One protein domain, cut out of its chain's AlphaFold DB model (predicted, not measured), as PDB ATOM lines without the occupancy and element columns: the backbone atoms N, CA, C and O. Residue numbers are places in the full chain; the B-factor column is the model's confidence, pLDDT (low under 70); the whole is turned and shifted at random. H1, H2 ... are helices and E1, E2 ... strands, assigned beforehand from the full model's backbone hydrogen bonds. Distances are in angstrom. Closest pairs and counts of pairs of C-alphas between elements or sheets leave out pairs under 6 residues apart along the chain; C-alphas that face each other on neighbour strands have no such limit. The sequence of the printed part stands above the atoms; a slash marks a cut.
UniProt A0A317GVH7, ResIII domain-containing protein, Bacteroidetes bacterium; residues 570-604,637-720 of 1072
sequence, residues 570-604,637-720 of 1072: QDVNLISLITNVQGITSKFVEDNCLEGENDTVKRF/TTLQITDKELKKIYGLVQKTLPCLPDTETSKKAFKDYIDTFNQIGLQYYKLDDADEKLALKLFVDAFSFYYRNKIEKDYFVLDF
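This is residues 570 to 604 and 637 to 720 of the 1072 residues of the protein "ResIII domain-containing protein" of Bacteroidetes bacterium (UniProt A0A317GVH7). Two helices, H4 and the long H5, lie on opposite sides of an elongated body, and two more, H2 and H3, bridge them on its other two sides, making a four-sided body of crossed helices. The small E1-E2 hairpin and strand E3 lie toward one end, while short H1 lies toward the other, where E4 runs on beyond the end of H5. The 119 printed residues hold five named helices and four named strands, in the order H1 H2 E1 E2 H3 H4 E3 H5 E4; the class is mostly helix, and the one named sheet, E1 - E2, is antiparallel. The whole is compact, with a radius of gyration of the C-alphas of 14.7 A and spans of 46 by 29 by 26 A.

Start at the sheet: E1 is residues 593 to 595, with C-alpha 593 at (47.730, 38.207, -51.159), and E2 is residues 602 to 604. Before them come H1, residues 574 to 578, and H2, residues 581 to 592, 16.7 A long. After the cut look for H3, residues 643 to 656, 19.4 A, H4, residues 664 to 680, 24.1 A, and E3, residues 683 to 686. Find C-alpha 689 at (39.275, 57.197, -50.026); from there H5, residues 689 to 714, runs 36.1 A to C-alpha 714 at (36.223, 21.533, -45.136). E4, residues 716 to 720, is 12.0 A long.

In the hairpin E1 and E2, look for N 594 and O 604, 2.7 A apart, and N 603 and O 594, 3.0 A, both within hydrogen-bond range. The closest C-alphas of E2 and E3, Phe 604 and Gln 683, are 4.7 A apart; E3 and E4 pair with no named strand, but residues 637 to 638 pair antiparallel with residues 683 to 684 of E3. H2 touches H5 at Phe 588 and Tyr 706, C-alphas 6.9 A apart, at a steep tilt of 65 degrees, opposite ways. H2 touches H4 at Val 581 and Tyr 673, C-alphas 5.6 A apart, at a steep tilt of 50 degrees, the same way. H3 touches H5 at Ile 649 and Ser 704, C-alphas 5.7 A apart, at a steep tilt of 42 degrees, the same way. H3 touches H4 at Leu 646 and Phe 670, C-alphas 6.9 A apart, at a steep tilt of 58 degrees, opposite ways. H4 and H5 are apart, as are H2 and H3. H1 touches H4 at Ile 578 and Ala 669, C-alphas 6.5 A apart, and only just touches H5, with 3 pairs of C-alphas within 8 A, the closest being Leu 577 and Ile 711 at 7.2 A. H5 and E4 meet only through their link. In H1, H2, H3, H4 and H5 every O i to N i+4 pair is within hydrogen-bond range.

The two C-alphas farthest apart, those of Asp 688 and Phe 720, are 48.0 A apart. Residues 605 to 636 are not printed, and C-alphas 604 and 637 stand 9.5 A apart across the cut. Of the links that are printed whole, none is long. The mean pLDDT of the printed part is 76.7; 31 residues are under 70, among them residues 594 to 601 and 685 to 695.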
ATOM      1  N   GLN A 570      30.290  14.050 -41.484       65.75
ATOM      2  CA  GLN A 570      29.791  13.470 -40.229       65.75
ATOM      3  C   GLN A 570      30.737  13.697 -39.036       65.75
ATOM      4  O   GLN A 570      30.260  14.020 -37.953       65.75
ATOM      5  N   ASP A 571      32.055  13.631 -39.247       71.06
ATOM      6  CA  ASP A 571      33.061  13.741 -38.170       71.06
ATOM      7  C   ASP A 571      33.612  15.157 -37.972       71.06
ATOM      8  O   ASP A 571      34.520  15.392 -37.173       71.06
ATOM      9  N   VAL A 572      33.098  16.125 -38.729       72.25
ATOM     10  CA  VAL A 572      33.620  17.488 -38.717       72.25
ATOM     11  C   VAL A 572      32.645  18.388 -37.990       72.25
ATOM     12  O   VAL A 572      31.575  18.734 -38.491       72.25
ATOM     13  N   ASN A 573      33.037  18.797 -36.787       79.56
ATOM     14  CA  ASN A 573      32.240  19.725 -36.013       79.56
ATOM     15  C   ASN A 573      32.323  21.123 -36.642       79.56
ATOM     16  O   ASN A 573      33.379  21.758 -36.639       79.56
ATOM     17  N   LEU A 574      31.194  21.620 -37.150       80.00
ATOM     18  CA  LEU A 574      31.113  22.932 -37.786       80.00
ATOM     19  C   LEU A 574      31.622  24.057 -36.876       80.00
ATOM     20  O   LEU A 574      32.329  24.941 -37.348       80.00
ATOM     21  N   ILE A 575      31.313  24.004 -35.575       81.31
ATOM     22  CA  ILE A 575      31.788  24.996 -34.605       81.31
ATOM     23  C   ILE A 575      33.313  24.976 -34.537       81.31
ATOM     24  O   ILE A 575      33.908  26.040 -34.619       81.31
ATOM     25  N   SER A 576      33.951  23.801 -34.503       79.00
ATOM     26  CA  SER A 576      35.421  23.711 -34.495       79.00
ATOM     27  C   SER A 576      36.084  24.288 -35.754       79.00
ATOM     28  O   SER A 576      37.139  24.912 -35.649       79.00
ATOM     29  N   LEU A 577      35.456  24.147 -36.932       81.88
ATOM     30  CA  LEU A 577      35.937  24.760 -38.176       81.88
ATOM     31  C   LEU A 577      35.757  26.276 -38.163       81.88
ATOM     32  O   LEU A 577      36.671  27.007 -38.533       81.88
ATOM     33  N   ILE A 578      34.589  26.744 -37.718       82.75
ATOM     34  CA  ILE A 578      34.289  28.172 -37.582       82.75
ATOM     35  C   ILE A 578      35.207  28.813 -36.542       82.75
ATOM     36  O   ILE A 578      35.555  29.973 -36.702       82.75
ATOM     37  N   THR A 579      35.642  28.098 -35.505       82.00
ATOM     38  CA  THR A 579      36.574  28.625 -34.498       82.00
ATOM     39  C   THR A 579      38.050  28.409 -34.853       82.00
ATOM     40  O   THR A 579      38.908  28.840 -34.085       82.00
ATOM     41  N   ASN A 580      38.386  27.774 -35.989       84.19
ATOM     42  CA  ASN A 580      39.774  27.643 -36.456       84.19
ATOM     43  C   ASN A 580      40.261  28.952 -37.092       84.19
ATOM     44  O   ASN A 580      40.489  29.053 -38.302       84.19
ATOM     45  N   VAL A 581      40.413  29.958 -36.237       86.69
ATOM     46  CA  VAL A 581      40.680  31.325 -36.662       86.69
ATOM     47  C   VAL A 581      42.007  31.420 -37.413       86.69
ATOM     48  O   VAL A 581      42.029  31.820 -38.574       86.69
ATOM     49  N   GLN A 582      43.095  30.944 -36.805       83.12
ATOM     50  CA  GLN A 582      44.443  31.056 -37.371       83.12
ATOM     51  C   GLN A 582      44.609  30.308 -38.703       83.12
ATOM     52  O   GLN A 582      45.191  30.846 -39.644       83.12
ATOM     53  N   GLY A 583      44.076  29.085 -38.821       76.75
ATOM     54  CA  GLY A 583      44.253  28.275 -40.029       76.75
ATOM     55  C   GLY A 583      43.584  28.877 -41.268       76.75
ATOM     56  O   GLY A 583      44.154  28.857 -42.361       76.75
ATOM     57  N   ILE A 584      42.385  29.445 -41.111       82.62
ATOM     58  CA  ILE A 584      41.637  30.048 -42.223       82.62
ATOM     59  C   ILE A 584      42.241  31.397 -42.619       82.62
ATOM     60  O   ILE A 584      42.385  31.665 -43.815       82.62
ATOM     61  N   THR A 585      42.633  32.231 -41.650       87.12
ATOM     62  CA  THR A 585      43.242  33.532 -41.950       87.12
ATOM     63  C   THR A 585      44.587  33.375 -42.653       87.12
ATOM     64  O   THR A 585      44.802  34.009 -43.682       87.12
ATOM     65  N   SER A 586      45.470  32.493 -42.168       80.50
ATOM     66  CA  SER A 586      46.802  32.299 -42.758       80.50
ATOM     67  C   SER A 586      46.739  31.778 -44.195       80.50
ATOM     68  O   SER A 586      47.486  32.248 -45.052       80.50
ATOM     69  N   LYS A 587      45.817  30.854 -44.496       70.31
ATOM     70  CA  LYS A 587      45.688  30.308 -45.854       70.31
ATOM     71  C   LYS A 587      45.005  31.279 -46.823       70.31
ATOM     72  O   LYS A 587      45.415  31.365 -47.976       70.31
ATOM     73  N   PHE A 588      44.011  32.053 -46.369       78.94
ATOM     74  CA  PHE A 588      43.408  33.117 -47.187       78.94
ATOM     75  C   PHE A 588      44.467  34.095 -47.691       78.94
ATOM     76  O   PHE A 588      44.511  34.419 -48.879       78.94
ATOM     77  N   VAL A 589      45.315  34.524 -46.757       80.44
ATOM     78  CA  VAL A 589      46.419  35.449 -46.973       80.44
ATOM     79  C   VAL A 589      47.403  34.892 -48.003       80.44
ATOM     80  O   VAL A 589      47.750  35.578 -48.958       80.44
ATOM     81  N   GLU A 590      47.805  33.631 -47.879       73.81
ATOM     82  CA  GLU A 590      48.751  33.019 -48.815       73.81
ATOM     83  C   GLU A 590      48.240  32.970 -50.271       73.81
ATOM     84  O   GLU A 590      49.012  33.145 -51.220       73.81
ATOM     85  N   ASP A 591      46.937  32.746 -50.446       53.66
ATOM     86  CA  ASP A 591      46.323  32.522 -51.757       53.66
ATOM     87  C   ASP A 591      45.878  33.830 -52.436       53.66
ATOM     88  O   ASP A 591      45.947  33.961 -53.664       53.66
ATOM     89  N   ASN A 592      45.425  34.813 -51.655       61.81
ATOM     90  CA  ASN A 592      44.779  36.034 -52.160       61.81
ATOM     91  C   ASN A 592      45.628  37.287 -51.980       61.81
ATOM     92  O   ASN A 592      45.281  38.342 -52.521       61.81
ATOM     93  N   CYS A 593      46.762  37.145 -51.297       71.31
ATOM     94  CA  CYS A 593      47.730  38.207 -51.159       71.31
ATOM     95  C   CYS A 593      49.032  37.907 -51.917       71.31
ATOM     96  O   CYS A 593      49.361  36.766 -52.250       71.31
ATOM     97  N   LEU A 594      49.761  38.967 -52.236       63.50
ATOM     98  CA  LEU A 594      51.116  38.983 -52.756       63.50
ATOM     99  C   LEU A 594      52.081  39.316 -51.617       63.50
ATOM    100  O   LEU A 594      51.700  39.905 -50.596       63.50
ATOM    101  N   GLU A 595      53.334  38.924 -51.807       67.50
ATOM    102  CA  GLU A 595      54.446  39.375 -50.972       67.50
ATOM    103  C   GLU A 595      54.677  40.859 -51.250       67.50
ATOM    104  O   GLU A 595      54.641  41.306 -52.400       67.50
ATOM    105  N   GLY A 596      54.850  41.634 -50.183       62.91
ATOM    106  CA  GLY A 596      55.352  42.994 -50.313       62.91
ATOM    107  C   GLY A 596      56.838  42.969 -50.657       62.91
ATOM    108  O   GLY A 596      57.524  42.002 -50.350       62.91
ATOM    109  N   GLU A 597      57.359  44.052 -51.235       56.31
ATOM    110  CA  GLU A 597      58.775  44.138 -51.651       56.31
ATOM    111  C   GLU A 597      59.793  43.781 -50.553       56.31
ATOM    112  O   GLU A 597      60.856  43.265 -50.873       56.31
ATOM    113  N   ASN A 598      59.468  44.023 -49.276       54.09
ATOM    114  CA  ASN A 598      60.337  43.733 -48.125       54.09
ATOM    115  C   ASN A 598      59.708  42.741 -47.141       54.09
ATOM    116  O   ASN A 598      60.140  42.640 -45.992       54.09
ATOM    117  N   ASP A 599      58.637  42.072 -47.553       56.56
ATOM    118  CA  ASP A 599      57.826  41.279 -46.652       56.56
ATOM    119  C   ASP A 599      58.064  39.792 -46.855       56.56
ATOM    120  O   ASP A 599      57.886  39.266 -47.949       56.56
ATOM    121  N   THR A 600      58.413  39.090 -45.782       54.03
ATOM    122  CA  THR A 600      58.539  37.629 -45.804       54.03
ATOM    123  C   THR A 600      57.184  36.933 -45.656       54.03
ATOM    124  O   THR A 600      57.119  35.706 -45.673       54.03
ATOM    125  N   VAL A 601      56.100  37.697 -45.461       60.50
ATOM    126  CA  VAL A 601      54.727  37.203 -45.329       60.50
ATOM    127  C   VAL A 601      53.847  37.893 -46.370       60.50
ATOM    128  O   VAL A 601      53.794  39.120 -46.449       60.50
ATOM    129  N   LYS A 602      53.120  37.105 -47.169       70.12
ATOM    130  CA  LYS A 602      52.121  37.615 -48.120       70.12
ATOM    131  C   LYS A 602      51.104  38.452 -47.361       70.12
ATOM    132  O   LYS A 602      50.533  37.951 -46.410       70.12
ATOM    133  N   ARG A 603      50.866  39.706 -47.740       76.19
ATOM    134  CA  ARG A 603      49.812  40.525 -47.106       76.19
ATOM    135  C   ARG A 603      49.159  41.572 -48.013       76.19
ATOM    136  O   ARG A 603      48.191  42.180 -47.579       76.19
ATOM    137  N   PHE A 604      49.604  41.716 -49.270       76.81
ATOM    138  CA  PHE A 604      49.040  42.645 -50.269       76.81
ATOM    139  C   PHE A 604      47.913  42.050 -51.123       76.81
ATOM    140  O   PHE A 604      48.165  41.108 -51.861       76.81
ATOM    141  N   THR A 637      48.547  50.654 -47.166       80.62
ATOM    142  CA  THR A 637      47.673  51.015 -46.065       80.62
ATOM    143  C   THR A 637      47.202  49.738 -45.424       80.62
ATOM    144  O   THR A 637      46.724  48.825 -46.101       80.62
ATOM    145  N   THR A 638      47.346  49.669 -44.101       87.19
ATOM    146  CA  THR A 638      46.764  48.560 -43.357       87.19
ATOM    147  C   THR A 638      45.258  48.731 -43.366       87.19
ATOM    148  O   THR A 638      44.726  49.676 -42.787       87.19
ATOM    149  N   LEU A 639      44.585  47.812 -44.040       85.44
ATOM    150  CA  LEU A 639      43.142  47.762 -44.132       85.44
ATOM    151  C   LEU A 639      42.562  47.569 -42.723       85.44
ATOM    152  O   LEU A 639      42.752  46.515 -42.118       85.44
ATOM    153  N   GLN A 640      41.869  48.581 -42.198       86.94
ATOM    154  CA  GLN A 640      41.205  48.504 -40.896       86.94
ATOM    155  C   GLN A 640      39.797  47.953 -41.071       86.94
ATOM    156  O   GLN A 640      38.934  48.579 -41.688       86.94
ATOM    157  N   ILE A 641      39.547  46.775 -40.514       89.69
ATOM    158  CA  ILE A 641      38.261  46.108 -40.662       89.69
ATOM    159  C   ILE A 641      37.457  46.320 -39.378       89.69
ATOM    160  O   ILE A 641      37.888  45.923 -38.296       89.69
ATOM    161  N   THR A 642      36.288  46.959 -39.491       90.25
ATOM    162  CA  THR A 642      35.461  47.336 -38.333       90.25
ATOM    163  C   THR A 642      34.267  46.400 -38.127       90.25
ATOM    164  O   THR A 642      33.931  45.579 -38.986       90.25
ATOM    165  N   ASP A 643      33.533  46.596 -37.027       86.00
ATOM    166  CA  ASP A 643      32.261  45.908 -36.754       86.00
ATOM    167  C   ASP A 643      31.223  46.075 -37.881       86.00
ATOM    168  O   ASP A 643      30.307  45.260 -38.024       86.00
ATOM    169  N   LYS A 644      31.338  47.125 -38.707       88.69
ATOM    170  CA  LYS A 644      30.469  47.331 -39.871       88.69
ATOM    171  C   LYS A 644      30.754  46.306 -40.968       88.69
ATOM    172  O   LYS A 644      29.817  45.724 -41.516       88.69
ATOM    173  N   GLU A 645      32.022  46.079 -41.292       90.25
ATOM    174  CA  GLU A 645      32.457  45.088 -42.277       90.25
ATOM    175  C   GLU A 645      32.250  43.675 -41.746       90.25
ATOM    176  O   GLU A 645      31.761  42.834 -42.494       90.25
ATOM    177  N   LEU A 646      32.473  43.446 -40.447       90.56
ATOM    178  CA  LEU A 646      32.099  42.201 -39.775       90.56
ATOM    179  C   LEU A 646      30.619  41.888 -40.001       90.56
ATOM    180  O   LEU A 646      30.296  40.806 -40.480       90.56
ATOM    181  N   LYS A 647      29.710  42.836 -39.728       88.44
ATOM    182  CA  LYS A 647      28.265  42.640 -39.946       88.44
ATOM    183  C   LYS A 647      27.928  42.354 -41.411       88.44
ATOM    184  O   LYS A 647      27.033  41.554 -41.674       88.44
ATOM    185  N   LYS A 648      28.637  42.971 -42.366       87.44
ATOM    186  CA  LYS A 648      28.456  42.709 -43.807       87.44
ATOM    187  C   LYS A 648      28.954  41.327 -44.208       87.44
ATOM    188  O   LYS A 648      28.218  40.620 -44.881       87.44
ATOM    189  N   ILE A 649      30.161  40.942 -43.790       87.25
ATOM    190  CA  ILE A 649      30.744  39.619 -44.041       87.25
ATOM    191  C   ILE A 649      29.850  38.561 -43.403       87.25
ATOM    192  O   ILE A 649      29.398  37.652 -44.084       87.25
ATOM    193  N   TYR A 650      29.509  38.724 -42.126       89.56
ATOM    194  CA  TYR A 650      28.626  37.812 -41.411       89.56
ATOM    195  C   TYR A 650      27.258  37.710 -42.088       89.56
ATOM    196  O   TYR A 650      26.777  36.607 -42.303       89.56
ATOM    197  N   GLY A 651      26.661  38.828 -42.513       86.19
ATOM    198  CA  GLY A 651      25.396  38.833 -43.250       86.19
ATOM    199  C   GLY A 651      25.483  38.182 -44.637       86.19
ATOM    200  O   GLY A 651      24.594  37.420 -45.016       86.19
ATOM    201  N   LEU A 652      26.555  38.438 -45.397       80.88
ATOM    202  CA  LEU A 652      26.806  37.821 -46.704       80.88
ATOM    203  C   LEU A 652      27.040  36.320 -46.567       80.88
ATOM    204  O   LEU A 652      26.469  35.545 -47.331       80.88
ATOM    205  N   VAL A 653      27.835  35.901 -45.585       83.88
ATOM    206  CA  VAL A 653      28.085  34.491 -45.302       83.88
ATOM    207  C   VAL A 653      26.815  33.827 -44.770       83.88
ATOM    208  O   VAL A 653      26.443  32.805 -45.314       83.88
ATOM    209  N   GLN A 654      26.062  34.416 -43.838       83.12
ATOM    210  CA  GLN A 654      24.746  33.906 -43.408       83.12
ATOM    211  C   GLN A 654      23.789  33.708 -44.597       83.12
ATOM    212  O   GLN A 654      23.111  32.690 -44.702       83.12
ATOM    213  N   LYS A 655      23.778  34.650 -45.551       79.81
ATOM    214  CA  LYS A 655      22.946  34.563 -46.761       79.81
ATOM    215  C   LYS A 655      23.426  33.501 -47.758       79.81
ATOM    216  O   LYS A 655      22.611  32.928 -48.474       79.81
ATOM    217  N   THR A 656      24.736  33.292 -47.875       70.06
ATOM    218  CA  THR A 656      25.345  32.471 -48.942       70.06
ATOM    219  C   THR A 656      25.864  31.113 -48.474       70.06
ATOM    220  O   THR A 656      26.111  30.244 -49.307       70.06
ATOM    221  N   LEU A 657      25.981  30.919 -47.163       75.88
ATOM    222  CA  LEU A 657      26.374  29.703 -46.460       75.88
ATOM    223  C   LEU A 657      25.291  29.383 -45.405       75.88
ATOM    224  O   LEU A 657      25.476  29.658 -44.218       75.88
ATOM    225  N   PRO A 658      24.158  28.785 -45.821       68.81
ATOM    226  CA  PRO A 658      22.971  28.622 -44.971       68.81
ATOM    227  C   PRO A 658      23.188  27.764 -43.719       68.81
ATOM    228  O   PRO A 658      22.377  27.788 -42.803       68.81
ATOM    229  N   CYS A 659      24.256  26.961 -43.686       73.31
ATOM    230  CA  CYS A 659      24.558  26.078 -42.563       73.31
ATOM    231  C   CYS A 659      25.243  26.785 -41.386       73.31
ATOM    232  O   CYS A 659      25.433  26.149 -40.353       73.31
ATOM    233  N   LEU A 660      25.661  28.049 -41.531       81.31
ATOM    234  CA  LEU A 660      26.339  28.793 -40.471       81.31
ATOM    235  C   LEU A 660      25.342  29.126 -39.339       81.31
ATOM    236  O   LEU A 660      24.414  29.900 -39.569       81.31
ATOM    237  N   PRO A 661      25.508  28.602 -38.110       80.81
ATOM    238  CA  PRO A 661      24.534  28.831 -37.048       80.81
ATOM    239  C   PRO A 661      24.630  30.267 -36.524       80.81
ATOM    240  O   PRO A 661      25.731  30.734 -36.225       80.81
ATOM    241  N   ASP A 662      23.497  30.959 -36.369       83.75
ATOM    242  CA  ASP A 662      23.466  32.318 -35.808       83.75
ATOM    243  C   ASP A 662      23.491  32.300 -34.272       83.75
ATOM    244  O   ASP A 662      22.480  32.476 -33.599       83.75
ATOM    245  N   THR A 663      24.668  32.013 -33.711       85.50
ATOM    246  CA  THR A 663      24.896  31.889 -32.262       85.50
ATOM    247  C   THR A 663      25.928  32.898 -31.775       85.50
ATOM    248  O   THR A 663      26.752  33.383 -32.553       85.50
ATOM    249  N   GLU A 664      25.941  33.175 -30.469       81.75
ATOM    250  CA  GLU A 664      26.981  34.010 -29.852       81.75
ATOM    251  C   GLU A 664      28.392  33.452 -30.096       81.75
ATOM    252  O   GLU A 664      29.330  34.215 -30.302       81.75
ATOM    253  N   THR A 665      28.541  32.126 -30.185       80.81
ATOM    254  CA  THR A 665      29.812  31.476 -30.529       80.81
ATOM    255  C   THR A 665      30.260  31.796 -31.957       80.81
ATOM    256  O   THR A 665      31.421  32.142 -32.162       80.81
ATOM    257  N   SER A 666      29.355  31.751 -32.943       82.88
ATOM    258  CA  SER A 666      29.671  32.125 -34.331       82.88
ATOM    259  C   SER A 666      29.997  33.610 -34.453       82.88
ATOM    260  O   SER A 666      30.980  33.972 -35.093       82.88
ATOM    261  N   LYS A 667      29.217  34.481 -33.806       86.00
ATOM    262  CA  LYS A 667      29.481  35.928 -33.800       86.00
ATOM    263  C   LYS A 667      30.830  36.244 -33.162       86.00
ATOM    264  O   LYS A 667      31.571  37.067 -33.697       86.00
ATOM    265  N   LYS A 668      31.173  35.553 -32.069       89.56
ATOM    266  CA  LYS A 668      32.486  35.653 -31.430       89.56
ATOM    267  C   LYS A 668      33.604  35.201 -32.371       89.56
ATOM    268  O   LYS A 668      34.563  35.935 -32.529       89.56
ATOM    269  N   ALA A 669      33.449  34.082 -33.078       86.06
ATOM    270  CA  ALA A 669      34.458  33.621 -34.033       86.06
ATOM    271  C   ALA A 669      34.675  34.598 -35.205       86.06
ATOM    272  O   ALA A 669      35.809  34.853 -35.591       86.06
ATOM    273  N   PHE A 670      33.609  35.200 -35.751       89.94
ATOM    274  CA  PHE A 670      33.728  36.265 -36.762       89.94
ATOM    275  C   PHE A 670      34.407  37.516 -36.226       89.94
ATOM    276  O   PHE A 670      35.174  38.139 -36.957       89.94
ATOM    277  N   LYS A 671      34.191  37.842 -34.952       92.00
ATOM    278  CA  LYS A 671      34.963  38.881 -34.280       92.00
ATOM    279  C   LYS A 671      36.441  38.505 -34.198       92.00
ATOM    280  O   LYS A 671      37.272  39.273 -34.663       92.00
ATOM    281  N   ASP A 672      36.745  37.288 -33.763       91.06
ATOM    282  CA  ASP A 672      38.115  36.787 -33.650       91.06
ATOM    283  C   ASP A 672      38.832  36.722 -35.027       91.06
ATOM    284  O   ASP A 672      40.028  37.003 -35.108       91.06
ATOM    285  N   TYR A 673      38.125  36.423 -36.132       91.44
ATOM    286  CA  TYR A 673      38.656  36.495 -37.508       91.44
ATOM    287  C   TYR A 673      39.071  37.906 -37.902       91.44
ATOM    288  O   TYR A 673      40.165  38.107 -38.432       91.44
ATOM    289  N   ILE A 674      38.187  38.874 -37.662       92.94
ATOM    290  CA  ILE A 674      38.465  40.276 -37.960       92.94
ATOM    291  C   ILE A 674      39.613  40.779 -37.085       92.94
ATOM    292  O   ILE A 674      40.550  41.376 -37.611       92.94
ATOM    293  N   ASP A 675      39.602  40.450 -35.793       91.19
ATOM    294  CA  ASP A 675      40.680  40.785 -34.865       91.19
ATOM    295  C   ASP A 675      42.014  40.180 -35.332       91.19
ATOM    296  O   ASP A 675      43.040  40.854 -35.304       91.19
ATOM    297  N   THR A 676      42.007  38.952 -35.859       90.69
ATOM    298  CA  THR A 676      43.210  38.291 -36.386       90.69
ATOM    299  C   THR A 676      43.700  38.914 -37.696       90.69
ATOM    300  O   THR A 676      44.900  39.116 -37.851       90.69
ATOM    301  N   PHE A 677      42.825  39.279 -38.641       91.12
ATOM    302  CA  PHE A 677      43.254  40.006 -39.848       91.12
ATOM    303  C   PHE A 677      43.788  41.400 -39.530       91.12
ATOM    304  O   PHE A 677      44.772  41.822 -40.139       91.12
ATOM    305  N   ASN A 678      43.190  42.079 -38.550       91.62
ATOM    306  CA  ASN A 678      43.695  43.348 -38.039       91.62
ATOM    307  C   ASN A 678      45.063  43.161 -37.350       91.62
ATOM    308  O   ASN A 678      45.939  44.004 -37.516       91.62
ATOM    309  N   GLN A 679      45.291  42.041 -36.648       87.25
ATOM    310  CA  GLN A 679      46.601  41.686 -36.077       87.25
ATOM    311  C   GLN A 679      47.653  41.327 -37.143       87.25
ATOM    312  O   GLN A 679      48.816  41.688 -36.988       87.25
ATOM    313  N   ILE A 680      47.268  40.633 -38.222       87.56
ATOM    314  CA  ILE A 680      48.144  40.330 -39.373       87.56
ATOM    315  C   ILE A 680      48.498  41.616 -40.135       87.56
ATOM    316  O   ILE A 680      49.613  41.761 -40.645       87.56
ATOM    317  N   GLY A 681      47.541  42.542 -40.202       86.75
ATOM    318  CA  GLY A 681      47.662  43.818 -40.887       86.75
ATOM    319  C   GLY A 681      47.661  43.656 -42.405       86.75
ATOM    320  O   GLY A 681      48.692  43.855 -43.042       86.75
ATOM    321  N   LEU A 682      46.518  43.279 -42.993       86.56
ATOM    322  CA  LEU A 682      46.355  43.190 -44.452       86.56
ATOM    323  C   LEU A 682      46.592  44.537 -45.130       86.56
ATOM    324  O   LEU A 682      46.147  45.566 -44.632       86.56
ATOM    325  N   GLN A 683      47.238  44.516 -46.292       84.19
ATOM    326  CA  GLN A 683      47.647  45.720 -47.003       84.19
ATOM    327  C   GLN A 683      47.052  45.794 -48.410       84.19
ATOM    328  O   GLN A 683      46.788  44.786 -49.071       84.19
ATOM    329  N   TYR A 684      46.855  47.017 -48.880       76.19
ATOM    330  CA  TYR A 684      46.515  47.352 -50.258       76.19
ATOM    331  C   TYR A 684      47.154  48.695 -50.602       76.19
ATOM    332  O   TYR A 684      47.611  49.415 -49.713       76.19
ATOM    333  N   TYR A 685      47.192  49.014 -51.890       67.75
ATOM    334  CA  TYR A 685      47.642  50.316 -52.355       67.75
ATOM    335  C   TYR A 685      46.453  51.275 -52.356       67.75
ATOM    336  O   TYR A 685      45.496  51.064 -53.102       67.75
ATOM    337  N   LYS A 686      46.489  52.269 -51.462       63.41
ATOM    338  CA  LYS A 686      45.470  53.318 -51.350       63.41
ATOM    339  C   LYS A 686      45.969  54.578 -52.051       63.41
ATOM    340  O   LYS A 686      46.950  55.150 -51.585       63.41
ATOM    341  N   LEU A 687      45.287  55.006 -53.113       56.88
ATOM    342  CA  LEU A 687      45.534  56.303 -53.753       56.88
ATOM    343  C   LEU A 687      44.519  57.339 -53.254       56.88
ATOM    344  O   LEU A 687      44.895  58.463 -52.924       56.88
ATOM    345  N   ASP A 688      43.248  56.948 -53.096       52.56
ATOM    346  CA  ASP A 688      42.209  57.793 -52.496       52.56
ATOM    347  C   ASP A 688      41.231  57.044 -51.548       52.56
ATOM    348  O   ASP A 688      41.332  55.842 -51.286       52.56
ATOM    349  N   ASP A 689      40.272  57.768 -50.953       55.25
ATOM    350  CA  ASP A 689      39.275  57.197 -50.026       55.25
ATOM    351  C   ASP A 689      38.226  56.298 -50.714       55.25
ATOM    352  O   ASP A 689      37.496  55.554 -50.042       55.25
ATOM    353  N   ALA A 690      38.103  56.366 -52.044       50.03
ATOM    354  CA  ALA A 690      37.271  55.452 -52.813       50.03
ATOM    355  C   ALA A 690      37.961  54.091 -52.961       50.03
ATOM    356  O   ALA A 690      37.275  53.071 -52.845       50.03
ATOM    357  N   ASP A 691      39.291  54.063 -53.079       52.31
ATOM    358  CA  ASP A 691      40.075  52.824 -53.072       52.31
ATOM    359  C   ASP A 691      39.982  52.086 -51.747       52.31
ATOM    360  O   ASP A 691      39.896  50.866 -51.750       52.31
ATOM    361  N   GLU A 692      39.928  52.778 -50.605       65.12
ATOM    362  CA  GLU A 692      39.691  52.112 -49.317       65.12
ATOM    363  C   GLU A 692      38.319  51.443 -49.282       65.12
ATOM    364  O   GLU A 692      38.188  50.284 -48.895       65.12
ATOM    365  N   LYS A 693      37.277  52.137 -49.748       61.59
ATOM    366  CA  LYS A 693      35.927  51.561 -49.822       61.59
ATOM    367  C   LYS A 693      35.869  50.394 -50.801       61.59
ATOM    368  O   LYS A 693      35.146  49.431 -50.540       61.59
ATOM    369  N   LEU A 694      36.598  50.476 -51.909       52.66
ATOM    370  CA  LEU A 694      36.658  49.445 -52.936       52.66
ATOM    371  C   LEU A 694      37.503  48.251 -52.486       52.66
ATOM    372  O   LEU A 694      37.059  47.124 -52.654       52.66
ATOM    373  N   ALA A 695      38.640  48.473 -51.833       60.47
ATOM    374  CA  ALA A 695      39.473  47.447 -51.223       60.47
ATOM    375  C   ALA A 695      38.751  46.765 -50.060       60.47
ATOM    376  O   ALA A 695      38.746  45.543 -50.006       60.47
ATOM    377  N   LEU A 696      38.053  47.509 -49.189       74.88
ATOM    378  CA  LEU A 696      37.181  46.943 -48.151       74.88
ATOM    379  C   LEU A 696      36.052  46.130 -48.776       74.88
ATOM    380  O   LEU A 696      35.751  45.041 -48.302       74.88
ATOM    381  N   LYS A 697      35.425  46.625 -49.848       68.44
ATOM    382  CA  LYS A 697      34.380  45.884 -50.562       68.44
ATOM    383  C   LYS A 697      34.935  44.605 -51.192       68.44
ATOM    384  O   LYS A 697      34.363  43.546 -50.977       68.44
ATOM    385  N   LEU A 698      36.054  44.682 -51.906       58.53
ATOM    386  CA  LEU A 698      36.720  43.541 -52.532       58.53
ATOM    387  C   LEU A 698      37.249  42.557 -51.494       58.53
ATOM    388  O   LEU A 698      37.149  41.361 -51.717       58.53
ATOM    389  N   PHE A 699      37.753  43.022 -50.352       80.31
ATOM    390  CA  PHE A 699      38.125  42.176 -49.222       80.31
ATOM    391  C   PHE A 699      36.897  41.485 -48.633       80.31
ATOM    392  O   PHE A 699      36.917  40.273 -48.458       80.31
ATOM    393  N   VAL A 700      35.813  42.220 -48.368       79.44
ATOM    394  CA  VAL A 700      34.547  41.654 -47.880       79.44
ATOM    395  C   VAL A 700      34.042  40.592 -48.855       79.44
ATOM    396  O   VAL A 700      33.692  39.500 -48.417       79.44
ATOM    397  N   ASP A 701      34.061  40.866 -50.158       65.38
ATOM    398  CA  ASP A 701      33.611  39.941 -51.197       65.38
ATOM    399  C   ASP A 701      34.555  38.731 -51.322       65.38
ATOM    400  O   ASP A 701      34.100  37.586 -51.295       65.38
ATOM    401  N   ALA A 702      35.871  38.956 -51.385       62.53
ATOM    402  CA  ALA A 702      36.890  37.919 -51.536       62.53
ATOM    403  C   ALA A 702      37.010  37.035 -50.293       62.53
ATOM    404  O   ALA A 702      37.088  35.817 -50.434       62.53
ATOM    405  N   PHE A 703      36.981  37.605 -49.087       84.19
ATOM    406  CA  PHE A 703      37.011  36.839 -47.846       84.19
ATOM    407  C   PHE A 703      35.684  36.128 -47.607       84.19
ATOM    408  O   PHE A 703      35.708  34.949 -47.285       84.19
ATOM    409  N   SER A 704      34.525  36.760 -47.839       78.56
ATOM    410  CA  SER A 704      33.239  36.047 -47.739       78.56
ATOM    411  C   SER A 704      33.186  34.879 -48.722       78.56
ATOM    412  O   SER A 704      32.755  33.785 -48.362       78.56
ATOM    413  N   PHE A 705      33.675  35.080 -49.951       64.56
ATOM    414  CA  PHE A 705      33.779  34.029 -50.957       64.56
ATOM    415  C   PHE A 705      34.783  32.949 -50.553       64.56
ATOM    416  O   PHE A 705      34.465  31.765 -50.634       64.56
ATOM    417  N   TYR A 706      35.980  33.316 -50.104       76.00
ATOM    418  CA  TYR A 706      36.992  32.365 -49.659       76.00
ATOM    419  C   TYR A 706      36.521  31.578 -48.444       76.00
ATOM    420  O   TYR A 706      36.535  30.356 -48.492       76.00
ATOM    421  N   TYR A 707      36.063  32.256 -47.391       82.44
ATOM    422  CA  TYR A 707      35.544  31.658 -46.167       82.44
ATOM    423  C   TYR A 707      34.414  30.694 -46.495       82.44
ATOM    424  O   TYR A 707      34.460  29.533 -46.099       82.44
ATOM    425  N   ARG A 708      33.450  31.131 -47.315       76.00
ATOM    426  CA  ARG A 708      32.405  30.252 -47.829       76.00
ATOM    427  C   ARG A 708      33.009  29.042 -48.528       76.00
ATOM    428  O   ARG A 708      32.664  27.937 -48.158       76.00
ATOM    429  N   ASN A 709      33.903  29.204 -49.501       61.53
ATOM    430  CA  ASN A 709      34.470  28.068 -50.237       61.53
ATOM    431  C   ASN A 709      35.327  27.145 -49.353       61.53
ATOM    432  O   ASN A 709      35.349  25.939 -49.591       61.53
ATOM    433  N   LYS A 710      36.026  27.694 -48.357       72.38
ATOM    434  CA  LYS A 710      36.888  26.982 -47.410       72.38
ATOM    435  C   LYS A 710      36.044  26.171 -46.441       72.38
ATOM    436  O   LYS A 710      36.231  24.964 -46.374       72.38
ATOM    437  N   ILE A 711      35.040  26.782 -45.811       79.81
ATOM    438  CA  ILE A 711      34.051  26.054 -45.013       79.81
ATOM    439  C   ILE A 711      33.277  25.081 -45.905       79.81
ATOM    440  O   ILE A 711      33.147  23.928 -45.548       79.81
ATOM    441  N   GLU A 712      32.863  25.442 -47.118       69.31
ATOM    442  CA  GLU A 712      32.218  24.494 -48.034       69.31
ATOM    443  C   GLU A 712      33.146  23.337 -48.444       69.31
ATOM    444  O   GLU A 712      32.668  22.281 -48.842       69.31
ATOM    445  N   LYS A 713      34.469  23.507 -48.448       67.50
ATOM    446  CA  LYS A 713      35.438  22.439 -48.752       67.50
ATOM    447  C   LYS A 713      35.703  21.562 -47.529       67.50
ATOM    448  O   LYS A 713      35.794  20.337 -47.643       67.50
ATOM    449  N   ASP A 714      35.816  22.188 -46.370       71.31
ATOM    450  CA  ASP A 714      36.223  21.533 -45.136       71.31
ATOM    451  C   ASP A 714      35.022  20.923 -44.411       71.31
ATOM    452  O   ASP A 714      35.165  19.857 -43.822       71.31
ATOM    453  N   TYR A 715      33.839  21.522 -44.548       77.56
ATOM    454  CA  TYR A 715      32.575  21.085 -43.962       77.56
ATOM    455  C   TYR A 715      31.709  20.274 -44.921       77.56
ATOM    456  O   TYR A 715      31.121  19.291 -44.481       77.56
ATOM    457  N   PHE A 716      31.628  20.634 -46.210       73.62
ATOM    458  CA  PHE A 716      30.823  19.860 -47.157       73.62
ATOM    459  C   PHE A 716      31.646  18.836 -47.940       73.62
ATOM    460  O   PHE A 716      32.754  19.096 -48.411       73.62
ATOM    461  N   VAL A 717      31.056  17.663 -48.115       76.12
ATOM    462  CA  VAL A 717      31.419  16.668 -49.121       76.12
ATOM    463  C   VAL A 717      30.431  16.738 -50.270       76.12
ATOM    464  O   VAL A 717      29.327  17.270 -50.134       76.12
ATOM    465  N   LEU A 718      30.850  16.207 -51.412       80.12
ATOM    466  CA  LEU A 718      29.936  15.989 -52.516       80.12
ATOM    467  C   LEU A 718      28.924  14.920 -52.110       80.12
ATOM    468  O   LEU A 718      29.305  13.817 -51.726       80.12
ATOM    469  N   ASP A 719      27.651  15.275 -52.207       83.31
ATOM    470  CA  ASP A 719      26.536  14.345 -52.112       83.31
ATOM    471  C   ASP A 719      26.021  14.106 -53.522       83.31
ATOM    472  O   ASP A 719      25.402  14.974 -54.140       83.31
ATOM    473  N   PHE A 720      26.390  12.970 -54.092       83.69
ATOM    474  CA  PHE A 720      26.086  12.687 -55.484       83.69
ATOM    475  C   PHE A 720      24.595  12.418 -55.652       83.69
ATOM    476  O   PHE A 720      24.020  11.585 -54.951       83.69
TER     477      PHE A 720